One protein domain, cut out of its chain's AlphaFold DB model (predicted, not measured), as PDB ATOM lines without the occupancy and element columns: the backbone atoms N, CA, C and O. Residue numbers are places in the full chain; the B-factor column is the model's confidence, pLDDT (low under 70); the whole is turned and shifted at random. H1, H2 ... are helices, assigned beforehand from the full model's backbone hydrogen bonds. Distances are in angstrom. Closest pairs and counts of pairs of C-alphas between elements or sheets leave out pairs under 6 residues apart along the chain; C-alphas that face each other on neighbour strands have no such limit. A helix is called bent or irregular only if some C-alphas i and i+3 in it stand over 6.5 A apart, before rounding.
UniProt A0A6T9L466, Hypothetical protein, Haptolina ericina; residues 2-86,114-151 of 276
ATOM      1  N   LEU A   2      33.898 -11.864 -33.874       89.38
ATOM      2  CA  LEU A   2      33.688 -12.388 -32.508       89.38
ATOM      3  C   LEU A   2      32.283 -12.982 -32.294       89.38
ATOM      4  O   LEU A   2      32.141 -13.997 -31.618       89.38
ATOM      5  N   ALA A   3      31.261 -12.370 -32.905       89.94
ATOM      6  CA  ALA A   3      29.894 -12.893 -32.904       89.94
ATOM      7  C   ALA A   3      29.825 -14.312 -33.492       89.94
ATOM      8  O   ALA A   3      29.348 -15.215 -32.812       89.94
ATOM      9  N   HIS A   4      30.412 -14.523 -34.675       92.81
ATOM     10  CA  HIS A   4      30.507 -15.831 -35.326       92.81
ATOM     11  C   HIS A   4      31.166 -16.885 -34.428       92.81
ATOM     12  O   HIS A   4      30.615 -17.962 -34.236       92.81
ATOM     13  N   VAL A   5      32.302 -16.559 -33.795       94.69
ATOM     14  CA  VAL A   5      32.987 -17.487 -32.875       94.69
ATOM     15  C   VAL A   5      32.064 -17.910 -31.731       94.69
ATOM     16  O   VAL A   5      31.968 -19.096 -31.422       94.69
ATOM     17  N   ARG A   6      31.345 -16.960 -31.117       93.75
ATOM     18  CA  ARG A   6      30.387 -17.261 -30.041       93.75
ATOM     19  C   ARG A   6      29.219 -18.103 -30.548       93.75
ATOM     20  O   ARG A   6      28.867 -19.086 -29.907       93.75
ATOM     21  N   GLN A   7      28.635 -17.745 -31.685       94.94
ATOM     22  CA  GLN A   7      27.532 -18.493 -32.291       94.94
ATOM     23  C   GLN A   7      27.951 -19.928 -32.623       94.94
ATOM     24  O   GLN A   7      27.242 -20.861 -32.265       94.94
ATOM     25  N   GLN A   8      29.128 -20.126 -33.213       95.62
ATOM     26  CA  GLN A   8      29.632 -21.446 -33.575       95.62
ATOM     27  C   GLN A   8      29.978 -22.291 -32.338       95.62
ATOM     28  O   GLN A   8      29.493 -23.414 -32.204       95.62
ATOM     29  N   LYS A   9      30.788 -21.754 -31.414       95.06
ATOM     30  CA  LYS A   9      31.322 -22.505 -30.264       95.06
ATOM     31  C   LYS A   9      30.341 -22.657 -29.110       95.06
ATOM     32  O   LYS A   9      30.293 -23.704 -28.478       95.06
ATOM     33  N   VAL A  10      29.571 -21.617 -28.798       93.88
ATOM     34  CA  VAL A  10      28.663 -21.646 -27.642       93.88
ATOM     35  C   VAL A  10      27.314 -22.221 -28.032       93.88
ATOM     36  O   VAL A  10      26.775 -23.036 -27.293       93.88
ATOM     37  N   PHE A  11      26.761 -21.813 -29.176       94.19
ATOM     38  CA  PHE A  11      25.435 -22.265 -29.591       94.19
ATOM     39  C   PHE A  11      25.516 -23.478 -30.512       94.19
ATOM     40  O   PHE A  11      24.913 -24.495 -30.199       94.19
ATOM     41  N   GLY A  12      26.285 -23.411 -31.597       94.12
ATOM     42  CA  GLY A  12      26.368 -24.472 -32.599       94.12
ATOM     43  C   GLY A  12      26.798 -25.818 -32.026       94.12
ATOM     44  O   GLY A  12      26.053 -26.786 -32.133       94.12
ATOM     45  N   GLU A  13      27.948 -25.880 -31.352       95.00
ATOM     46  CA  GLU A  13      28.445 -27.140 -30.772       95.00
ATOM     47  C   GLU A  13      27.522 -27.684 -29.668       95.00
ATOM     48  O   GLU A  13      27.275 -28.889 -29.601       95.00
ATOM     49  N   ARG A  14      26.937 -26.809 -28.834       94.06
ATOM     50  CA  ARG A  14      25.975 -27.235 -27.801       94.06
ATOM     51  C   ARG A  14      24.669 -27.741 -28.394       94.06
ATOM     52  O   ARG A  14      24.134 -28.728 -27.907       94.06
ATOM     53  N   LEU A  15      24.145 -27.076 -29.419       92.56
ATOM     54  CA  LEU A  15      22.924 -27.493 -30.104       92.56
ATOM     55  C   LEU A  15      23.157 -28.762 -30.933       92.56
ATOM     56  O   LEU A  15      22.256 -29.589 -31.034       92.56
ATOM     57  N   GLY A  16      24.370 -28.957 -31.456       90.94
ATOM     58  CA  GLY A  16      24.773 -30.151 -32.197       90.94
ATOM     59  C   GLY A  16      24.739 -31.440 -31.376       90.94
ATOM     60  O   GLY A  16      24.569 -32.511 -31.950       90.94
ATOM     61  N   SER A  17      24.815 -31.377 -30.042       91.56
ATOM     62  CA  SER A  17      24.664 -32.574 -29.199       91.56
ATOM     63  C   SER A  17      23.214 -33.080 -29.138       91.56
ATOM     64  O   SER A  17      22.973 -34.272 -28.938       91.56
ATOM     65  N   SER A  18      22.231 -32.205 -29.377       92.75
ATOM     66  CA  SER A  18      20.815 -32.564 -29.351       92.75
ATOM     67  C   SER A  18      20.416 -33.323 -30.614       92.75
ATOM     68  O   SER A  18      20.485 -32.798 -31.726       92.75
ATOM     69  N   LEU A  19      19.936 -34.559 -30.445       89.50
ATOM     70  CA  LEU A  19      19.415 -35.376 -31.545       89.50
ATOM     71  C   LEU A  19      18.255 -34.677 -32.273       89.50
ATOM     72  O   LEU A  19      18.228 -34.649 -33.498       89.50
ATOM     73  N   ALA A  20      17.350 -34.033 -31.530       88.31
ATOM     74  CA  ALA A  20      16.219 -33.312 -32.109       88.31
ATOM     75  C   ALA A  20      16.667 -32.159 -33.020       88.31
ATOM     76  O   ALA A  20      16.080 -31.948 -34.079       88.31
ATOM     77  N   VAL A  21      17.726 -31.434 -32.638       91.12
ATOM     78  CA  VAL A  21      18.281 -30.359 -33.471       91.12
ATOM     79  C   VAL A  21      18.962 -30.934 -34.707       91.12
ATOM     80  O   VAL A  21      18.729 -30.439 -35.805       91.12
ATOM     81  N   ARG A  22      19.760 -31.997 -34.556       92.12
ATOM     82  CA  ARG A  22      20.426 -32.665 -35.684       92.12
ATOM     83  C   ARG A  22      19.427 -33.190 -36.723       92.12
ATOM     84  O   ARG A  22      19.648 -33.009 -37.918       92.12
ATOM     85  N   VAL A  23      18.305 -33.754 -36.271       89.38
ATOM     86  CA  VAL A  23      17.188 -34.175 -37.135       89.38
ATOM     87  C   VAL A  23      16.494 -32.968 -37.773       89.38
ATOM     88  O   VAL A  23      16.239 -32.979 -38.971       89.38
ATOM     89  N   ALA A  24      16.215 -31.905 -37.010       88.56
ATOM     90  CA  ALA A  24      15.542 -30.712 -37.530       88.56
ATOM     91  C   ALA A  24      16.367 -29.968 -38.594       88.56
ATOM     92  O   ALA A  24      15.809 -29.457 -39.560       88.56
ATOM     93  N   VAL A  25      17.689 -29.922 -38.424       91.50
ATOM     94  CA  VAL A  25      18.632 -29.360 -39.404       91.50
ATOM     95  C   VAL A  25      18.798 -30.282 -40.619       91.50
ATOM     96  O   VAL A  25      19.158 -29.810 -41.693       91.50
ATOM     97  N   GLY A  26      18.525 -31.582 -40.469       91.69
ATOM     98  CA  GLY A  26      18.698 -32.574 -41.525       91.69
ATOM     99  C   GLY A  26      20.172 -32.788 -41.852       91.69
ATOM    100  O   GLY A  26      20.575 -32.649 -43.007       91.69
ATOM    101  N   ILE A  27      20.998 -33.093 -40.845       93.88
ATOM    102  CA  ILE A  27      22.456 -33.214 -41.025       93.88
ATOM    103  C   ILE A  27      22.878 -34.319 -42.008       93.88
ATOM    104  O   ILE A  27      23.954 -34.225 -42.594       93.88
ATOM    105  N   ASN A  28      22.024 -35.326 -42.226       92.94
ATOM    106  CA  ASN A  28      22.241 -36.383 -43.216       92.94
ATOM    107  C   ASN A  28      21.770 -35.983 -44.629       92.94
ATOM    108  O   ASN A  28      22.030 -36.702 -45.594       92.94
ATOM    109  N   SER A  29      21.084 -34.845 -44.783       92.88
ATOM    110  CA  SER A  29      20.571 -34.419 -46.084       92.88
ATOM    111  C   SER A  29      21.710 -34.112 -47.068       92.88
ATOM    112  O   SER A  29      22.736 -33.544 -46.669       92.88
ATOM    113  N   PRO A  30      21.535 -34.408 -48.371       93.69
ATOM    114  CA  PRO A  30      22.545 -34.108 -49.385       93.69
ATOM    115  C   PRO A  30      22.962 -32.636 -49.375       93.69
ATOM    116  O   PRO A  30      24.145 -32.325 -49.474       93.69
ATOM    117  N   THR A  31      22.002 -31.723 -49.197       94.88
ATOM    118  CA  THR A  31      22.245 -30.277 -49.165       94.88
ATOM    119  C   THR A  31      23.186 -29.884 -48.032       94.88
ATOM    120  O   THR A  31      24.147 -29.152 -48.263       94.88
ATOM    121  N   ILE A  32      22.961 -30.389 -46.813       95.62
ATOM    122  CA  ILE A  32      23.833 -30.084 -45.672       95.62
ATOM    123  C   ILE A  32      25.205 -30.746 -45.831       95.62
ATOM    124  O   ILE A  32      26.214 -30.119 -45.507       95.62
ATOM    125  N   LYS A  33      25.278 -31.951 -46.409       95.81
ATOM    126  CA  LYS A  33      26.559 -32.576 -46.777       95.81
ATOM    127  C   LYS A  33      27.327 -31.746 -47.812       95.81
ATOM    128  O   LYS A  33      28.532 -31.566 -47.666       95.81
ATOM    129  N   ALA A  34      26.648 -31.177 -48.809       96.56
ATOM    130  CA  ALA A  34      27.264 -30.293 -49.800       96.56
ATOM    131  C   ALA A  34      27.776 -28.991 -49.173       96.56
ATOM    132  O   ALA A  34      28.904 -28.577 -49.441       96.56
ATOM    133  N   VAL A  35      26.990 -28.380 -48.281       96.56
ATOM    134  CA  VAL A  35      27.427 -27.220 -47.488       96.56
ATOM    135  C   VAL A  35      28.662 -27.569 -46.659       96.56
ATOM    136  O   VAL A  35      29.649 -26.836 -46.696       96.56
ATOM    137  N   ARG A  36      28.644 -28.707 -45.958       96.62
ATOM    138  CA  ARG A  36      29.784 -29.199 -45.180       96.62
ATOM    139  C   ARG A  36      31.028 -29.343 -46.054       96.62
ATOM    140  O   ARG A  36      32.060 -28.769 -45.717       96.62
ATOM    141  N   TYR A  37      30.906 -30.013 -47.196       96.62
ATOM    142  CA  TYR A  37      32.000 -30.205 -48.146       96.62
ATOM    143  C   TYR A  37      32.611 -28.880 -48.619       96.62
ATOM    144  O   TYR A  37      33.833 -28.730 -48.612       96.62
ATOM    145  N   ILE A  38      31.777 -27.900 -48.987       96.88
ATOM    146  CA  ILE A  38      32.219 -26.559 -49.407       96.88
ATOM    147  C   ILE A  38      33.002 -25.861 -48.290       96.88
ATOM    148  O   ILE A  38      34.046 -25.252 -48.534       96.88
ATOM    149  N   LEU A  39      32.489 -25.925 -47.061       96.62
ATOM    150  CA  LEU A  39      33.078 -25.232 -45.922       96.62
ATOM    151  C   LEU A  39      34.356 -25.921 -45.407       96.62
ATOM    152  O   LEU A  39      35.253 -25.247 -44.895       96.62
ATOM    153  N   GLU A  40      34.494 -27.232 -45.588       95.81
ATOM    154  CA  GLU A  40      35.704 -27.983 -45.226       95.81
ATOM    155  C   GLU A  40      36.893 -27.706 -46.163       95.81
ATOM    156  O   GLU A  40      38.037 -27.881 -45.743       95.81
ATOM    157  N   GLN A  41      36.663 -27.199 -47.383       94.88
ATOM    158  CA  GLN A  41      37.749 -26.889 -48.325       94.88
ATOM    159  C   GLN A  41      38.759 -25.899 -47.724       94.88
ATOM    160  O   GLN A  41      38.348 -24.876 -47.179       94.88
ATOM    161  N   PRO A  42      40.076 -26.124 -47.821       92.81
ATOM    162  CA  PRO A  42      41.060 -25.241 -47.201       92.81
ATOM    163  C   PRO A  42      41.074 -23.838 -47.833       92.81
ATOM    164  O   PRO A  42      40.954 -23.679 -49.046       92.81
ATOM    165  N   GLY A  43      41.272 -22.810 -47.002       90.31
ATOM    166  CA  GLY A  43      41.463 -21.429 -47.451       90.31
ATOM    167  C   GLY A  43      40.168 -20.670 -47.756       90.31
ATOM    168  O   GLY A  43      39.078 -21.046 -47.315       90.31
ATOM    169  N   ILE A  44      40.313 -19.561 -48.488       92.94
ATOM    170  CA  ILE A  44      39.218 -18.672 -48.898       92.94
ATOM    171  C   ILE A  44      38.827 -19.032 -50.330       92.94
ATOM    172  O   ILE A  44      39.432 -18.561 -51.291       92.94
ATOM    173  N   THR A  45      37.819 -19.886 -50.478       95.06
ATOM    174  CA  THR A  45      37.242 -20.218 -51.784       95.06
ATOM    175  C   THR A  45      35.969 -19.409 -52.009       95.06
ATOM    176  O   THR A  45      35.232 -19.125 -51.064       95.06
ATOM    177  N   LEU A  46      35.677 -19.050 -53.261       94.75
ATOM    178  CA  LEU A  46      34.448 -18.327 -53.595       94.75
ATOM    179  C   LEU A  46      33.174 -19.062 -53.110       94.75
ATOM    180  O   LEU A  46      32.351 -18.408 -52.472       94.75
ATOM    181  N   PRO A  47      33.026 -20.397 -53.278       96.19
ATOM    182  CA  PRO A  47      31.904 -21.145 -52.704       96.19
ATOM    183  C   PRO A  47      31.757 -20.967 -51.190       96.19
ATOM    184  O   PRO A  47      30.659 -20.704 -50.702       96.19
ATOM    185  N   LYS A  48      32.865 -21.056 -50.444       96.44
ATOM    186  CA  LYS A  48      32.867 -20.875 -48.990       96.44
ATOM    187  C   LYS A  48      32.429 -19.466 -48.601       96.44
ATOM    188  O   LYS A  48      31.589 -19.317 -47.720       96.44
ATOM    189  N   VAL A  49      32.966 -18.444 -49.268       95.06
ATOM    190  CA  VAL A  49      32.596 -17.041 -49.025       95.06
ATOM    191  C   VAL A  49      31.110 -16.825 -49.302       95.06
ATOM    192  O   VAL A  49      30.426 -16.224 -48.478       95.06
ATOM    193  N   CYS A  50      30.594 -17.346 -50.419       95.00
ATOM    194  CA  CYS A  50      29.179 -17.243 -50.760       95.00
ATOM    195  C   CYS A  50      28.287 -17.892 -49.696       95.00
ATOM    196  O   CYS A  50      27.322 -17.270 -49.270       95.00
ATOM    197  N   VAL A  51      28.620 -19.091 -49.209       95.75
ATOM    198  CA  VAL A  51      27.846 -19.747 -48.139       95.75
ATOM    199  C   VAL A  51      27.901 -18.942 -46.836       95.75
ATOM    200  O   VAL A  51      26.862 -18.694 -46.227       95.75
ATOM    201  N   LEU A  52      29.092 -18.499 -46.421       94.94
ATOM    202  CA  LEU A  52      29.285 -17.795 -45.149       94.94
ATOM    203  C   LEU A  52      28.691 -16.379 -45.138       94.94
ATOM    204  O   LEU A  52      28.146 -15.970 -44.119       94.94
ATOM    205  N   CYS A  53      28.785 -15.637 -46.245       92.69
ATOM    206  CA  CYS A  53      28.311 -14.248 -46.338       92.69
ATOM    207  C   CYS A  53      26.894 -14.129 -46.923       92.69
ATOM    208  O   CYS A  53      26.193 -13.155 -46.660       92.69
ATOM    209  N   GLY A  54      26.482 -15.085 -47.759       89.88
ATOM    210  CA  GLY A  54      25.163 -15.101 -48.390       89.88
ATOM    211  C   GLY A  54      24.082 -15.697 -47.495       89.88
ATOM    212  O   GLY A  54      22.930 -15.274 -47.574       89.88
ATOM    213  N   GLY A  55      24.442 -16.655 -46.634       88.38
ATOM    214  CA  GLY A  55      23.520 -17.235 -45.664       88.38
ATOM    215  C   GLY A  55      23.203 -16.283 -44.501       88.38
ATOM    216  O   GLY A  55      23.977 -15.369 -44.212       88.38
ATOM    217  N   PRO A  56      22.081 -16.489 -43.794       88.38
ATOM    218  CA  PRO A  56      21.760 -15.703 -42.609       88.38
ATOM    219  C   PRO A  56      22.806 -15.957 -41.507       88.38
ATOM    220  O   PRO A  56      23.054 -17.106 -41.141       88.38
ATOM    221  N   ASP A  57      23.405 -14.886 -40.970       85.50
ATOM    222  CA  ASP A  57      24.562 -14.929 -40.050       85.50
ATOM    223  C   ASP A  57      24.396 -15.951 -38.916       85.50
ATOM    224  O   ASP A  57      25.235 -16.839 -38.743       85.50
ATOM    225  N   TRP A  58      23.282 -15.875 -38.180       90.56
ATOM    226  CA  TRP A  58      23.055 -16.751 -37.032       90.56
ATOM    227  C   TRP A  58      22.863 -18.226 -37.432       90.56
ATOM    228  O   TRP A  58      23.662 -19.045 -36.967       90.56
ATOM    229  N   PRO A  59      21.899 -18.610 -38.303       93.19
ATOM    230  CA  PRO A  59      21.751 -20.010 -38.702       93.19
ATOM    231  C   PRO A  59      23.012 -20.598 -39.348       93.19
ATOM    232  O   PRO A  59      23.363 -21.733 -39.038       93.19
ATOM    233  N   THR A  60      23.728 -19.839 -40.187       94.50
ATOM    234  CA  THR A  60      24.958 -20.318 -40.839       94.50
ATOM    235  C   THR A  60      26.072 -20.573 -39.824       94.50
ATOM    236  O   THR A  60      26.713 -21.624 -39.852       94.50
ATOM    237  N   SER A  61      26.286 -19.655 -38.879       95.06
ATOM    238  CA  SER A  61      27.331 -19.788 -37.853       95.06
ATOM    239  C   SER A  61      27.035 -20.917 -36.865       95.06
ATOM    240  O   SER A  61      27.932 -21.674 -36.489       95.06
ATOM    241  N   VAL A  62      25.766 -21.076 -36.475       96.44
ATOM    242  CA  VAL A  62      25.308 -22.192 -35.637       96.44
ATOM    243  C   VAL A  62      25.475 -23.520 -36.373       96.44
ATOM    244  O   VAL A  62      26.025 -24.458 -35.797       96.44
ATOM    245  N   LEU A  63      25.089 -23.594 -37.652       96.12
ATOM    246  CA  LEU A  63      25.282 -24.784 -38.484       96.12
ATOM    247  C   LEU A  63      26.760 -25.185 -38.562       96.12
ATOM    248  O   LEU A  63      27.075 -26.362 -38.403       96.12
ATOM    249  N   CYS A  64      27.678 -24.225 -38.717       96.62
ATOM    250  CA  CYS A  64      29.117 -24.506 -38.699       96.62
ATOM    251  C   CYS A  64      29.568 -25.197 -37.400       96.62
ATOM    252  O   CYS A  64      30.492 -26.010 -37.421       96.62
ATOM    253  N   GLY A  65      28.927 -24.882 -36.270       96.56
ATOM    254  CA  GLY A  65      29.211 -25.511 -34.982       96.56
ATOM    255  C   GLY A  65      28.561 -26.886 -34.850       96.56
ATOM    256  O   GLY A  65      29.211 -27.811 -34.379       96.56
ATOM    257  N   ILE A  66      27.328 -27.049 -35.343       96.19
ATOM    258  CA  ILE A  66      26.637 -28.350 -35.399       96.19
ATOM    259  C   ILE A  66      27.442 -29.359 -36.231       96.19
ATOM    260  O   ILE A  66      27.553 -30.522 -35.854       96.19
ATOM    261  N   LEU A  67      28.029 -28.909 -37.342       94.81
ATOM    262  CA  LEU A  67      28.854 -29.733 -38.232       94.81
ATOM    263  C   LEU A  67      30.290 -29.947 -37.721       94.81
ATOM    264  O   LEU A  67      31.038 -30.709 -38.333       94.81
ATOM    265  N   GLY A  68      30.690 -29.287 -36.629       94.06
ATOM    266  CA  GLY A  68      32.030 -29.418 -36.050       94.06
ATOM    267  C   GLY A  68      33.151 -28.829 -36.914       94.06
ATOM    268  O   GLY A  68      34.275 -29.329 -36.892       94.06
ATOM    269  N   LEU A  69      32.867 -27.785 -37.698       95.94
ATOM    270  CA  LEU A  69      33.842 -27.192 -38.617       95.94
ATOM    271  C   LEU A  69      34.946 -26.419 -37.884       95.94
ATOM    272  O   LEU A  69      34.755 -25.880 -36.792       95.94
ATOM    273  N   ASN A  70      36.114 -26.290 -38.520       96.00
ATOM    274  CA  ASN A  70      37.218 -25.509 -37.967       96.00
ATOM    275  C   ASN A  70      36.860 -24.010 -37.906       96.00
ATOM    276  O   ASN A  70      36.735 -23.342 -38.930       96.00
ATOM    277  N   CYS A  71      36.740 -23.471 -36.691       94.75
ATOM    278  CA  CYS A  71      36.312 -22.089 -36.464       94.75
ATOM    279  C   CYS A  71      37.259 -21.046 -37.083       94.75
ATOM    280  O   CYS A  71      36.796 -20.072 -37.671       94.75
ATOM    281  N   CYS A  72      38.577 -21.260 -37.033       93.69
ATOM    282  CA  CYS A  72      39.538 -20.331 -37.634       93.69
ATOM    283  C   CYS A  72      39.357 -20.243 -39.155       93.69
ATOM    284  O   CYS A  72      39.324 -19.146 -39.704       93.69
ATOM    285  N   GLN A  73      39.169 -21.381 -39.830       94.69
ATOM    286  CA  GLN A  73      38.883 -21.419 -41.267       94.69
ATOM    287  C   GLN A  73      37.554 -20.735 -41.614       94.69
ATOM    288  O   GLN A  73      37.468 -20.087 -42.656       94.69
ATOM    289  N   MET A  74      36.531 -20.843 -40.758       96.38
ATOM    290  CA  MET A  74      35.246 -20.164 -40.977       96.38
ATOM    291  C   MET A  74      35.374 -18.649 -40.809       96.38
ATOM    292  O   MET A  74      34.925 -17.897 -41.668       96.38
ATOM    293  N   VAL A  75      36.079 -18.186 -39.773       94.12
ATOM    294  CA  VAL A  75      36.363 -16.756 -39.571       94.12
ATOM    295  C   VAL A  75      37.162 -16.180 -40.742       94.12
ATOM    296  O   VAL A  75      36.844 -15.092 -41.213       94.12
ATOM    297  N   ILE A  76      38.159 -16.917 -41.243       93.06
ATOM    298  CA  ILE A  76      38.949 -16.523 -42.418       93.06
ATOM    299  C   ILE A  76      38.065 -16.459 -43.673       93.06
ATOM    300  O   ILE A  76      38.101 -15.466 -44.397       93.06
ATOM    301  N   GLY A  77      37.224 -17.468 -43.912       92.38
ATOM    302  CA  GLY A  77      36.279 -17.480 -45.034       92.38
ATOM    303  C   GLY A  77      35.212 -16.382 -44.957       92.38
ATOM    304  O   GLY A  77      34.727 -15.930 -45.989       92.38
ATOM    305  N   LEU A  78      34.883 -15.914 -43.752       92.06
ATOM    306  CA  LEU A  78      33.942 -14.820 -43.512       92.06
ATOM    307  C   LEU A  78      34.586 -13.437 -43.709       92.06
ATOM    308  O   LEU A  78      33.878 -12.437 -43.707       92.06
ATOM    309  N   THR A  79      35.913 -13.325 -43.865       91.00
ATOM    310  CA  THR A  79      36.602 -12.017 -43.964       91.00
ATOM    311  C   THR A  79      36.015 -11.054 -45.002       91.00
ATOM    312  O   THR A  79      35.905  -9.867 -44.676       91.00
ATOM    313  N   PRO A  80      35.527 -11.499 -46.180       90.62
ATOM    314  CA  PRO A  80      34.926 -10.594 -47.156       90.62
ATOM    315  C   PRO A  80      33.596  -9.968 -46.709       90.62
ATOM    316  O   PRO A  80      33.139  -9.023 -47.347       90.62
ATOM    317  N   VAL A  81      32.994 -10.412 -45.594       89.19
ATOM    318  CA  VAL A  81      31.755  -9.832 -45.039       89.19
ATOM    319  C   VAL A  81      31.887  -8.335 -44.748       89.19
ATOM    320  O   VAL A  81      30.895  -7.613 -44.777       89.19
ATOM    321  N   PHE A  82      33.108  -7.836 -44.525       86.75
ATOM    322  CA  PHE A  82      33.357  -6.408 -44.330       86.75
ATOM    323  C   PHE A  82      32.861  -5.559 -45.512       86.75
ATOM    324  O   PHE A  82      32.334  -4.469 -45.301       86.75
ATOM    325  N   VAL A  83      32.957  -6.088 -46.739       85.38
ATOM    326  CA  VAL A  83      32.475  -5.430 -47.966       85.38
ATOM    327  C   VAL A  83      30.955  -5.241 -47.943       85.38
ATOM    328  O   VAL A  83      30.446  -4.339 -48.594       85.38
ATOM    329  N   LEU A  84      30.231  -6.044 -47.162       82.69
ATOM    330  CA  LEU A  84      28.790  -5.925 -46.965       82.69
ATOM    331  C   LEU A  84      28.448  -5.063 -45.738       82.69
ATOM    332  O   LEU A  84      27.571  -4.200 -45.805       82.69
ATOM    333  N   THR A  85      29.134  -5.269 -44.609       87.38
ATOM    334  CA  THR A  85      28.793  -4.611 -43.334       87.38
ATOM    335  C   THR A  85      29.233  -3.153 -43.264       87.38
ATOM    336  O   THR A  85      28.571  -2.337 -42.630       87.38
ATOM    337  N   ALA A  86      30.359  -2.803 -43.888       89.81
ATOM    338  CA  ALA A  86      30.848  -1.428 -43.887       89.81
ATOM    339  C   ALA A  86      29.901  -0.473 -44.639       89.81
ATOM    340  O   ALA A  86      29.473   0.511 -44.033       89.81
ATOM    341  N   PHE A 114      23.488  -0.877 -53.304       90.50
ATOM    342  CA  PHE A 114      24.718  -1.641 -53.494       90.50
ATOM    343  C   PHE A 114      24.816  -2.846 -52.546       90.50
ATOM    344  O   PHE A 114      25.092  -3.961 -52.990       90.50
ATOM    345  N   CYS A 115      24.520  -2.657 -51.256       90.19
ATOM    346  CA  CYS A 115      24.507  -3.748 -50.275       90.19
ATOM    347  C   CYS A 115      23.484  -4.829 -50.634       90.19
ATOM    348  O   CYS A 115      23.778  -6.019 -50.538       90.19
ATOM    349  N   SER A 116      22.297  -4.414 -51.077       90.19
ATOM    350  CA  SER A 116      21.220  -5.322 -51.475       90.19
ATOM    351  C   SER A 116      21.638  -6.176 -52.670       90.19
ATOM    352  O   SER A 116      21.420  -7.387 -52.664       90.19
ATOM    353  N   LEU A 117      22.305  -5.576 -53.661       91.94
ATOM    354  CA  LEU A 117      22.830  -6.304 -54.814       91.94
ATOM    355  C   LEU A 117      23.875  -7.344 -54.392       91.94
ATOM    356  O   LEU A 117      23.756  -8.506 -54.772       91.94
ATOM    357  N   ILE A 118      24.848  -6.957 -53.556       90.56
ATOM    358  CA  ILE A 118      25.857  -7.891 -53.031       90.56
ATOM    359  C   ILE A 118      25.191  -9.043 -52.280       90.56
ATOM    360  O   ILE A 118      25.564 -10.194 -52.498       90.56
ATOM    361  N   GLN A 119      24.204  -8.761 -51.423       90.56
ATOM    362  CA  GLN A 119      23.520  -9.795 -50.648       90.56
ATOM    363  C   GLN A 119      22.796 -10.796 -51.556       90.56
ATOM    364  O   GLN A 119      22.920 -12.006 -51.359       90.56
ATOM    365  N   VAL A 120      22.073 -10.304 -52.568       92.44
ATOM    366  CA  VAL A 120      21.371 -11.153 -53.544       92.44
ATOM    367  C   VAL A 120      22.367 -12.001 -54.332       92.44
ATOM    368  O   VAL A 120      22.158 -13.203 -54.487       92.44
ATOM    369  N   THR A 121      23.480 -11.416 -54.779       92.12
ATOM    370  CA  THR A 121      24.528 -12.150 -55.495       92.12
ATOM    371  C   THR A 121      25.209 -13.193 -54.609       92.12
ATOM    372  O   THR A 121      25.438 -14.310 -55.063       92.12
ATOM    373  N   ALA A 122      25.510 -12.876 -53.348       92.31
ATOM    374  CA  ALA A 122      26.142 -13.810 -52.420       92.31
ATOM    375  C   ALA A 122      25.227 -15.002 -52.106       92.31
ATOM    376  O   ALA A 122      25.676 -16.148 -52.169       92.31
ATOM    377  N   LEU A 123      23.942 -14.747 -51.834       93.50
ATOM    378  CA  LEU A 123      22.948 -15.794 -51.586       93.50
ATOM    379  C   LEU A 123      22.690 -16.642 -52.841       93.50
ATOM    380  O   LEU A 123      22.682 -17.870 -52.762       93.50
ATOM    381  N   GLY A 124      22.539 -16.007 -54.005       95.62
ATOM    382  CA  GLY A 124      22.407 -16.700 -55.290       95.62
ATOM    383  C   GLY A 124      23.628 -17.563 -55.608       95.62
ATOM    384  O   GLY A 124      23.487 -18.726 -55.982       95.62
ATOM    385  N   GLY A 125      24.829 -17.033 -55.370       96.12
ATOM    386  CA  GLY A 125      26.085 -17.766 -55.495       96.12
ATOM    387  C   GLY A 125      26.160 -18.960 -54.546       96.12
ATOM    388  O   GLY A 125      26.579 -20.036 -54.961       96.12
ATOM    389  N   ALA A 126      25.703 -18.814 -53.299       95.62
ATOM    390  CA  ALA A 126      25.670 -19.911 -52.335       95.62
ATOM    391  C   ALA A 126      24.795 -21.062 -52.842       95.62
ATOM    392  O   ALA A 126      25.257 -22.199 -52.891       95.62
ATOM    393  N   MET A 127      23.568 -20.759 -53.280       95.81
ATOM    394  CA  MET A 127      22.651 -21.756 -53.841       95.81
ATOM    395  C   MET A 127      23.250 -22.436 -55.075       95.81
ATOM    396  O   MET A 127      23.300 -23.663 -55.126       95.81
ATOM    397  N   TYR A 128      23.794 -21.652 -56.011       97.31
ATOM    398  CA  TYR A 128      24.452 -22.168 -57.210       97.31
ATOM    399  C   TYR A 128      25.610 -23.119 -56.880       97.31
ATOM    400  O   TYR A 128      25.711 -24.202 -57.456       97.31
ATOM    401  N   PHE A 129      26.492 -22.753 -55.944       97.38
ATOM    402  CA  PHE A 129      27.632 -23.599 -55.590       97.38
ATOM    403  C   PHE A 129      27.230 -24.843 -54.799       97.38
ATOM    404  O   PHE A 129      27.857 -25.889 -54.981       97.38
ATOM    405  N   ILE A 130      26.194 -24.764 -53.962       96.50
ATOM    406  CA  ILE A 130      25.627 -25.930 -53.276       96.50
ATOM    407  C   ILE A 130      25.063 -26.910 -54.306       96.50
ATOM    408  O   ILE A 130      25.442 -28.078 -54.293       96.50
ATOM    409  N   GLU A 131      24.234 -26.439 -55.239       96.31
ATOM    410  CA  GLU A 131      23.653 -27.277 -56.294       96.31
ATOM    411  C   GLU A 131      24.731 -27.876 -57.201       96.31
ATOM    412  O   GLU A 131      24.767 -29.083 -57.432       96.31
ATOM    413  N   ARG A 132      25.699 -27.062 -57.629       96.62
ATOM    414  CA  ARG A 132      26.841 -27.545 -58.405       96.62
ATOM    415  C   ARG A 132      27.626 -28.628 -57.658       96.62
ATOM    416  O   ARG A 132      28.049 -29.600 -58.278       96.62
ATOM    417  N   THR A 133      27.811 -28.484 -56.346       95.81
ATOM    418  CA  THR A 133      28.482 -29.493 -55.509       95.81
ATOM    419  C   THR A 133      27.649 -30.771 -55.417       95.81
ATOM    420  O   THR A 133      28.202 -31.858 -55.558       95.81
ATOM    421  N   LEU A 134      26.324 -30.657 -55.272       94.75
ATOM    422  CA  LEU A 134      25.406 -31.800 -55.294       94.75
ATOM    423  C   LEU A 134      25.489 -32.592 -56.602       94.75
ATOM    424  O   LEU A 134      25.433 -33.819 -56.574       94.75
ATOM    425  N   SER A 135      25.632 -31.917 -57.744       93.94
ATOM    426  CA  SER A 135      25.734 -32.590 -59.043       93.94
ATOM    427  C   SER A 135      27.128 -33.151 -59.324       93.94
ATOM    428  O   SER A 135      27.245 -34.226 -59.900       93.94
ATOM    429  N   GLN A 136      28.191 -32.429 -58.954       94.88
ATOM    430  CA  GLN A 136      29.559 -32.751 -59.385       94.88
ATOM    431  C   GLN A 136      30.348 -33.603 -58.388       94.88
ATOM    432  O   GLN A 136      31.319 -34.235 -58.785       94.88
ATOM    433  N   GLN A 137      29.976 -33.603 -57.106       93.56
ATOM    434  CA  GLN A 137      30.760 -34.232 -56.035       93.56
ATOM    435  C   GLN A 137      30.000 -35.372 -55.348       93.56
ATOM    436  O   GLN A 137      30.219 -35.640 -54.173       93.56
ATOM    437  N   GLN A 138      29.104 -36.062 -56.060       89.69
ATOM    438  CA  GLN A 138      28.238 -37.099 -55.483       89.69
ATOM    439  C   GLN A 138      29.009 -38.195 -54.738       89.69
ATOM    440  O   GLN A 138      28.602 -38.585 -53.647       89.69
ATOM    441  N   GLU A 139      30.147 -38.640 -55.274       90.44
ATOM    442  CA  GLU A 139      30.999 -39.650 -54.632       90.44
ATOM    443  C   GLU A 139      31.599 -39.144 -53.314       90.44
ATOM    444  O   GLU A 139      31.522 -39.822 -52.287       90.44
ATOM    445  N   ALA A 140      32.130 -37.917 -53.305       90.19
ATOM    446  CA  ALA A 140      32.647 -37.294 -52.090       90.19
ATOM    447  C   ALA A 140      31.530 -37.095 -51.052       90.19
ATOM    448  O   ALA A 140      31.731 -37.344 -49.865       90.19
ATOM    449  N   LEU A 141      30.327 -36.720 -51.489       90.44
ATOM    450  CA  LEU A 141      29.166 -36.559 -50.612       90.44
ATOM    451  C   LEU A 141      28.669 -37.892 -50.040       90.44
ATOM    452  O   LEU A 141      28.272 -37.944 -48.875       90.44
ATOM    453  N   ALA A 142      28.737 -38.973 -50.820       88.88
ATOM    454  CA  ALA A 142      28.411 -40.324 -50.371       88.88
ATOM    455  C   ALA A 142      29.412 -40.853 -49.330       88.88
ATOM    456  O   ALA A 142      29.042 -41.667 -48.487       88.88
ATOM    457  N   SER A 143      30.656 -40.359 -49.342       91.44
ATOM    458  CA  SER A 143      31.670 -40.733 -48.347       91.44
ATOM    459  C   SER A 143      31.373 -40.213 -46.933       91.44
ATOM    460  O   SER A 143      31.858 -40.786 -45.955       91.44
ATOM    461  N   TYR A 144      30.547 -39.166 -46.791       89.12
ATOM    462  CA  TYR A 144      30.121 -38.694 -45.474       89.12
ATOM    463  C   TYR A 144      29.199 -39.721 -44.824       89.12
ATOM    464  O   TYR A 144      28.045 -39.887 -45.236       89.12
ATOM    465  N   LYS A 145      29.711 -40.364 -43.769       88.25
ATOM    466  CA  LYS A 145      28.964 -41.314 -42.949       88.25
ATOM    467  C   LYS A 145      27.733 -40.642 -42.339       88.25
ATOM    468  O   LYS A 145      27.848 -39.608 -41.682       88.25
ATOM    469  N   ASP A 146      26.579 -41.276 -42.521       89.12
ATOM    470  CA  ASP A 146      25.344 -40.864 -41.865       89.12
ATOM    471  C   ASP A 146      25.409 -41.100 -40.360       89.12
ATOM    472  O   ASP A 146      25.986 -42.072 -39.865       89.12
ATOM    473  N   HIS A 147      24.766 -40.204 -39.626       88.56
ATOM    474  CA  HIS A 147      24.546 -40.381 -38.204       88.56
ATOM    475  C   HIS A 147      23.394 -41.374 -38.006       88.56
ATOM    476  O   HIS A 147      22.242 -41.048 -38.301       88.56
ATOM    477  N   ASP A 148      23.715 -42.588 -37.544       88.44
ATOM    478  CA  ASP A 148      22.761 -43.700 -37.400       88.44
ATOM    479  C   ASP A 148      21.572 -43.340 -36.488       88.44
ATOM    480  O   ASP A 148      20.431 -43.687 -36.788       88.44
ATOM    481  N   ASP A 149      21.822 -42.574 -35.419       87.50
ATOM    482  CA  ASP A 149      20.803 -42.082 -34.481       87.50
ATOM    483  C   ASP A 149      19.818 -41.100 -35.138       87.50
ATOM    484  O   ASP A 149      18.614 -41.136 -34.875       87.50
ATOM    485  N   VAL A 150      20.318 -40.238 -36.026       88.88
ATOM    486  CA  VAL A 150      19.496 -39.326 -36.835       88.88
ATOM    487  C   VAL A 150      18.717 -40.103 -37.889       88.88
ATOM    488  O   VAL A 150      17.518 -39.874 -38.030       88.88
ATOM    489  N   ARG A 151      19.358 -41.062 -38.571       87.06
ATOM    490  CA  ARG A 151      18.715 -41.884 -39.606       87.06
ATOM    491  C   ARG A 151      17.544 -42.676 -39.039       87.06
ATOM    492  O   ARG A 151      16.472 -42.684 -39.630       87.06
TER     493      ARG A 151
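What this domain is: This is residues 2 to 86 and 114 to 151 of the 276 residues of the protein "Hypothetical protein" of Haptolina ericina (UniProt A0A6T9L466). The long helix H8 runs along one side of the model and H1 along the opposite side, with the shorter helices H3, H4, H5 and H6 between them, most of the touching helices crossing rather than lying side by side. H7 and the first residues of H8 make one end, where the cut in the printed part lies; H2, H9 and H10 make the other end, with H10 packed on H2. The printed part has 123 residues with ten named helices, H1 to H10 in order along the chain, and no named strand; its class is all helix. It is compact, with a radius of gyration of the C-alphas of 14.1 A, and it spans 44 by 34 by 23 A.

Where its parts are: H1, residues 2 to 16, begins with C-alpha 2 at (33.688, -12.388, -32.508) and is 19.9 A long from first to last C-alpha. It is neither bent nor irregular, but only just: C-alphas 10 and 13 are 6.3 A apart. H2, residues 19 to 25, measures 9.9 A, and H3, residues 30 to 40, measures 15.1 A. H4, residues 46 to 54, is 11.1 A long and H5, residues 57 to 66, is 14.4 A long. H6, residues 71 to 77, measures 9.7 A, and H7, residues 79 to 86, measures 12.1 A. H7 too is neither bent nor irregular, but only just, with C-alphas 79 and 82 6.5 A apart. H8, residues 114 to 136, is the longest helix at 32.0 A and begins with C-alpha 114 at (24.718, -1.641, -53.494). H9, residues 138 to 143, is 8.7 A long, and H10, residues 148 to 151, is 5.0 A long and ends with C-alpha 151 at (18.715, -41.884, -39.606).

How they stand to each other: H4 is the hub, touching H3, H5, H6, H7 and H8. It touches H8 with 26 pairs of C-alphas within 8 A, the C-alphas of Gly 54 and Leu 123 being the closest at 3.9 A, at a steep tilt of 51 degrees, opposite ways. H4 and H6 touch, closest at Val 49 and Gly 77, 5.4 A between C-alphas, and are about perpendicular at 79 degrees. H3 and H4 touch, closest at the C-alphas of Leu 39 and Lys 48, 5.3 A, and are only just about perpendicular at 70.4 degrees. H4 and H5 only just touch, and only at the corner, with 3 pairs of C-alphas within 8 A, the closest being Leu 52 and Thr 60 at 6.6 A. H4 and H7 only just touch, with 3 pairs, closest at the C-alphas of Cys 53 and Val 81, 5.7 A. H7 and H8 only just touch, with 3 pairs and with residues 115 to 119 of H8 alone; the closest C-alphas, of Leu 84 and Cys 115, are 5.8 A apart, and the tilt is shallow at 29 degrees, opposite ways. H3 touches H8 at residues 130 to 134 of H8 alone, closest at the C-alphas of Ala 34 and Ile 130, 5.8 A. H3 also touches H9, closest at the C-alphas of Lys 33 and Leu 141, 6.1 A. H1 touches H5 with 30 pairs of C-alphas within 8 A, closest at Gly 12 and Gly 65, 3.9 A, at a steep tilt of 48 degrees, the same way. H2 and H10 touch, closest at the C-alphas of Val 23 and Val 150, 5.7 A. H1 and H8 are apart. Every O i to N i+4 pair is within hydrogen-bond range in H2, H3, H4, H5, H6, H8 and H9; in H1 it is 9 of 11 and in H7 2 of 4, and H10 is too short for such a pair.

The domain as a whole: The two C-alphas farthest apart are those of Phe 114 and Asp 148, 45.1 A. Residues 87 to 113 are not printed, and C-alphas 86 and 114 are 11.4 A apart across this cut, which lies in the link from H7 to H8. The links that are printed whole are tight. The mean pLDDT of the printed part is 92.8, and no printed residue is under 70.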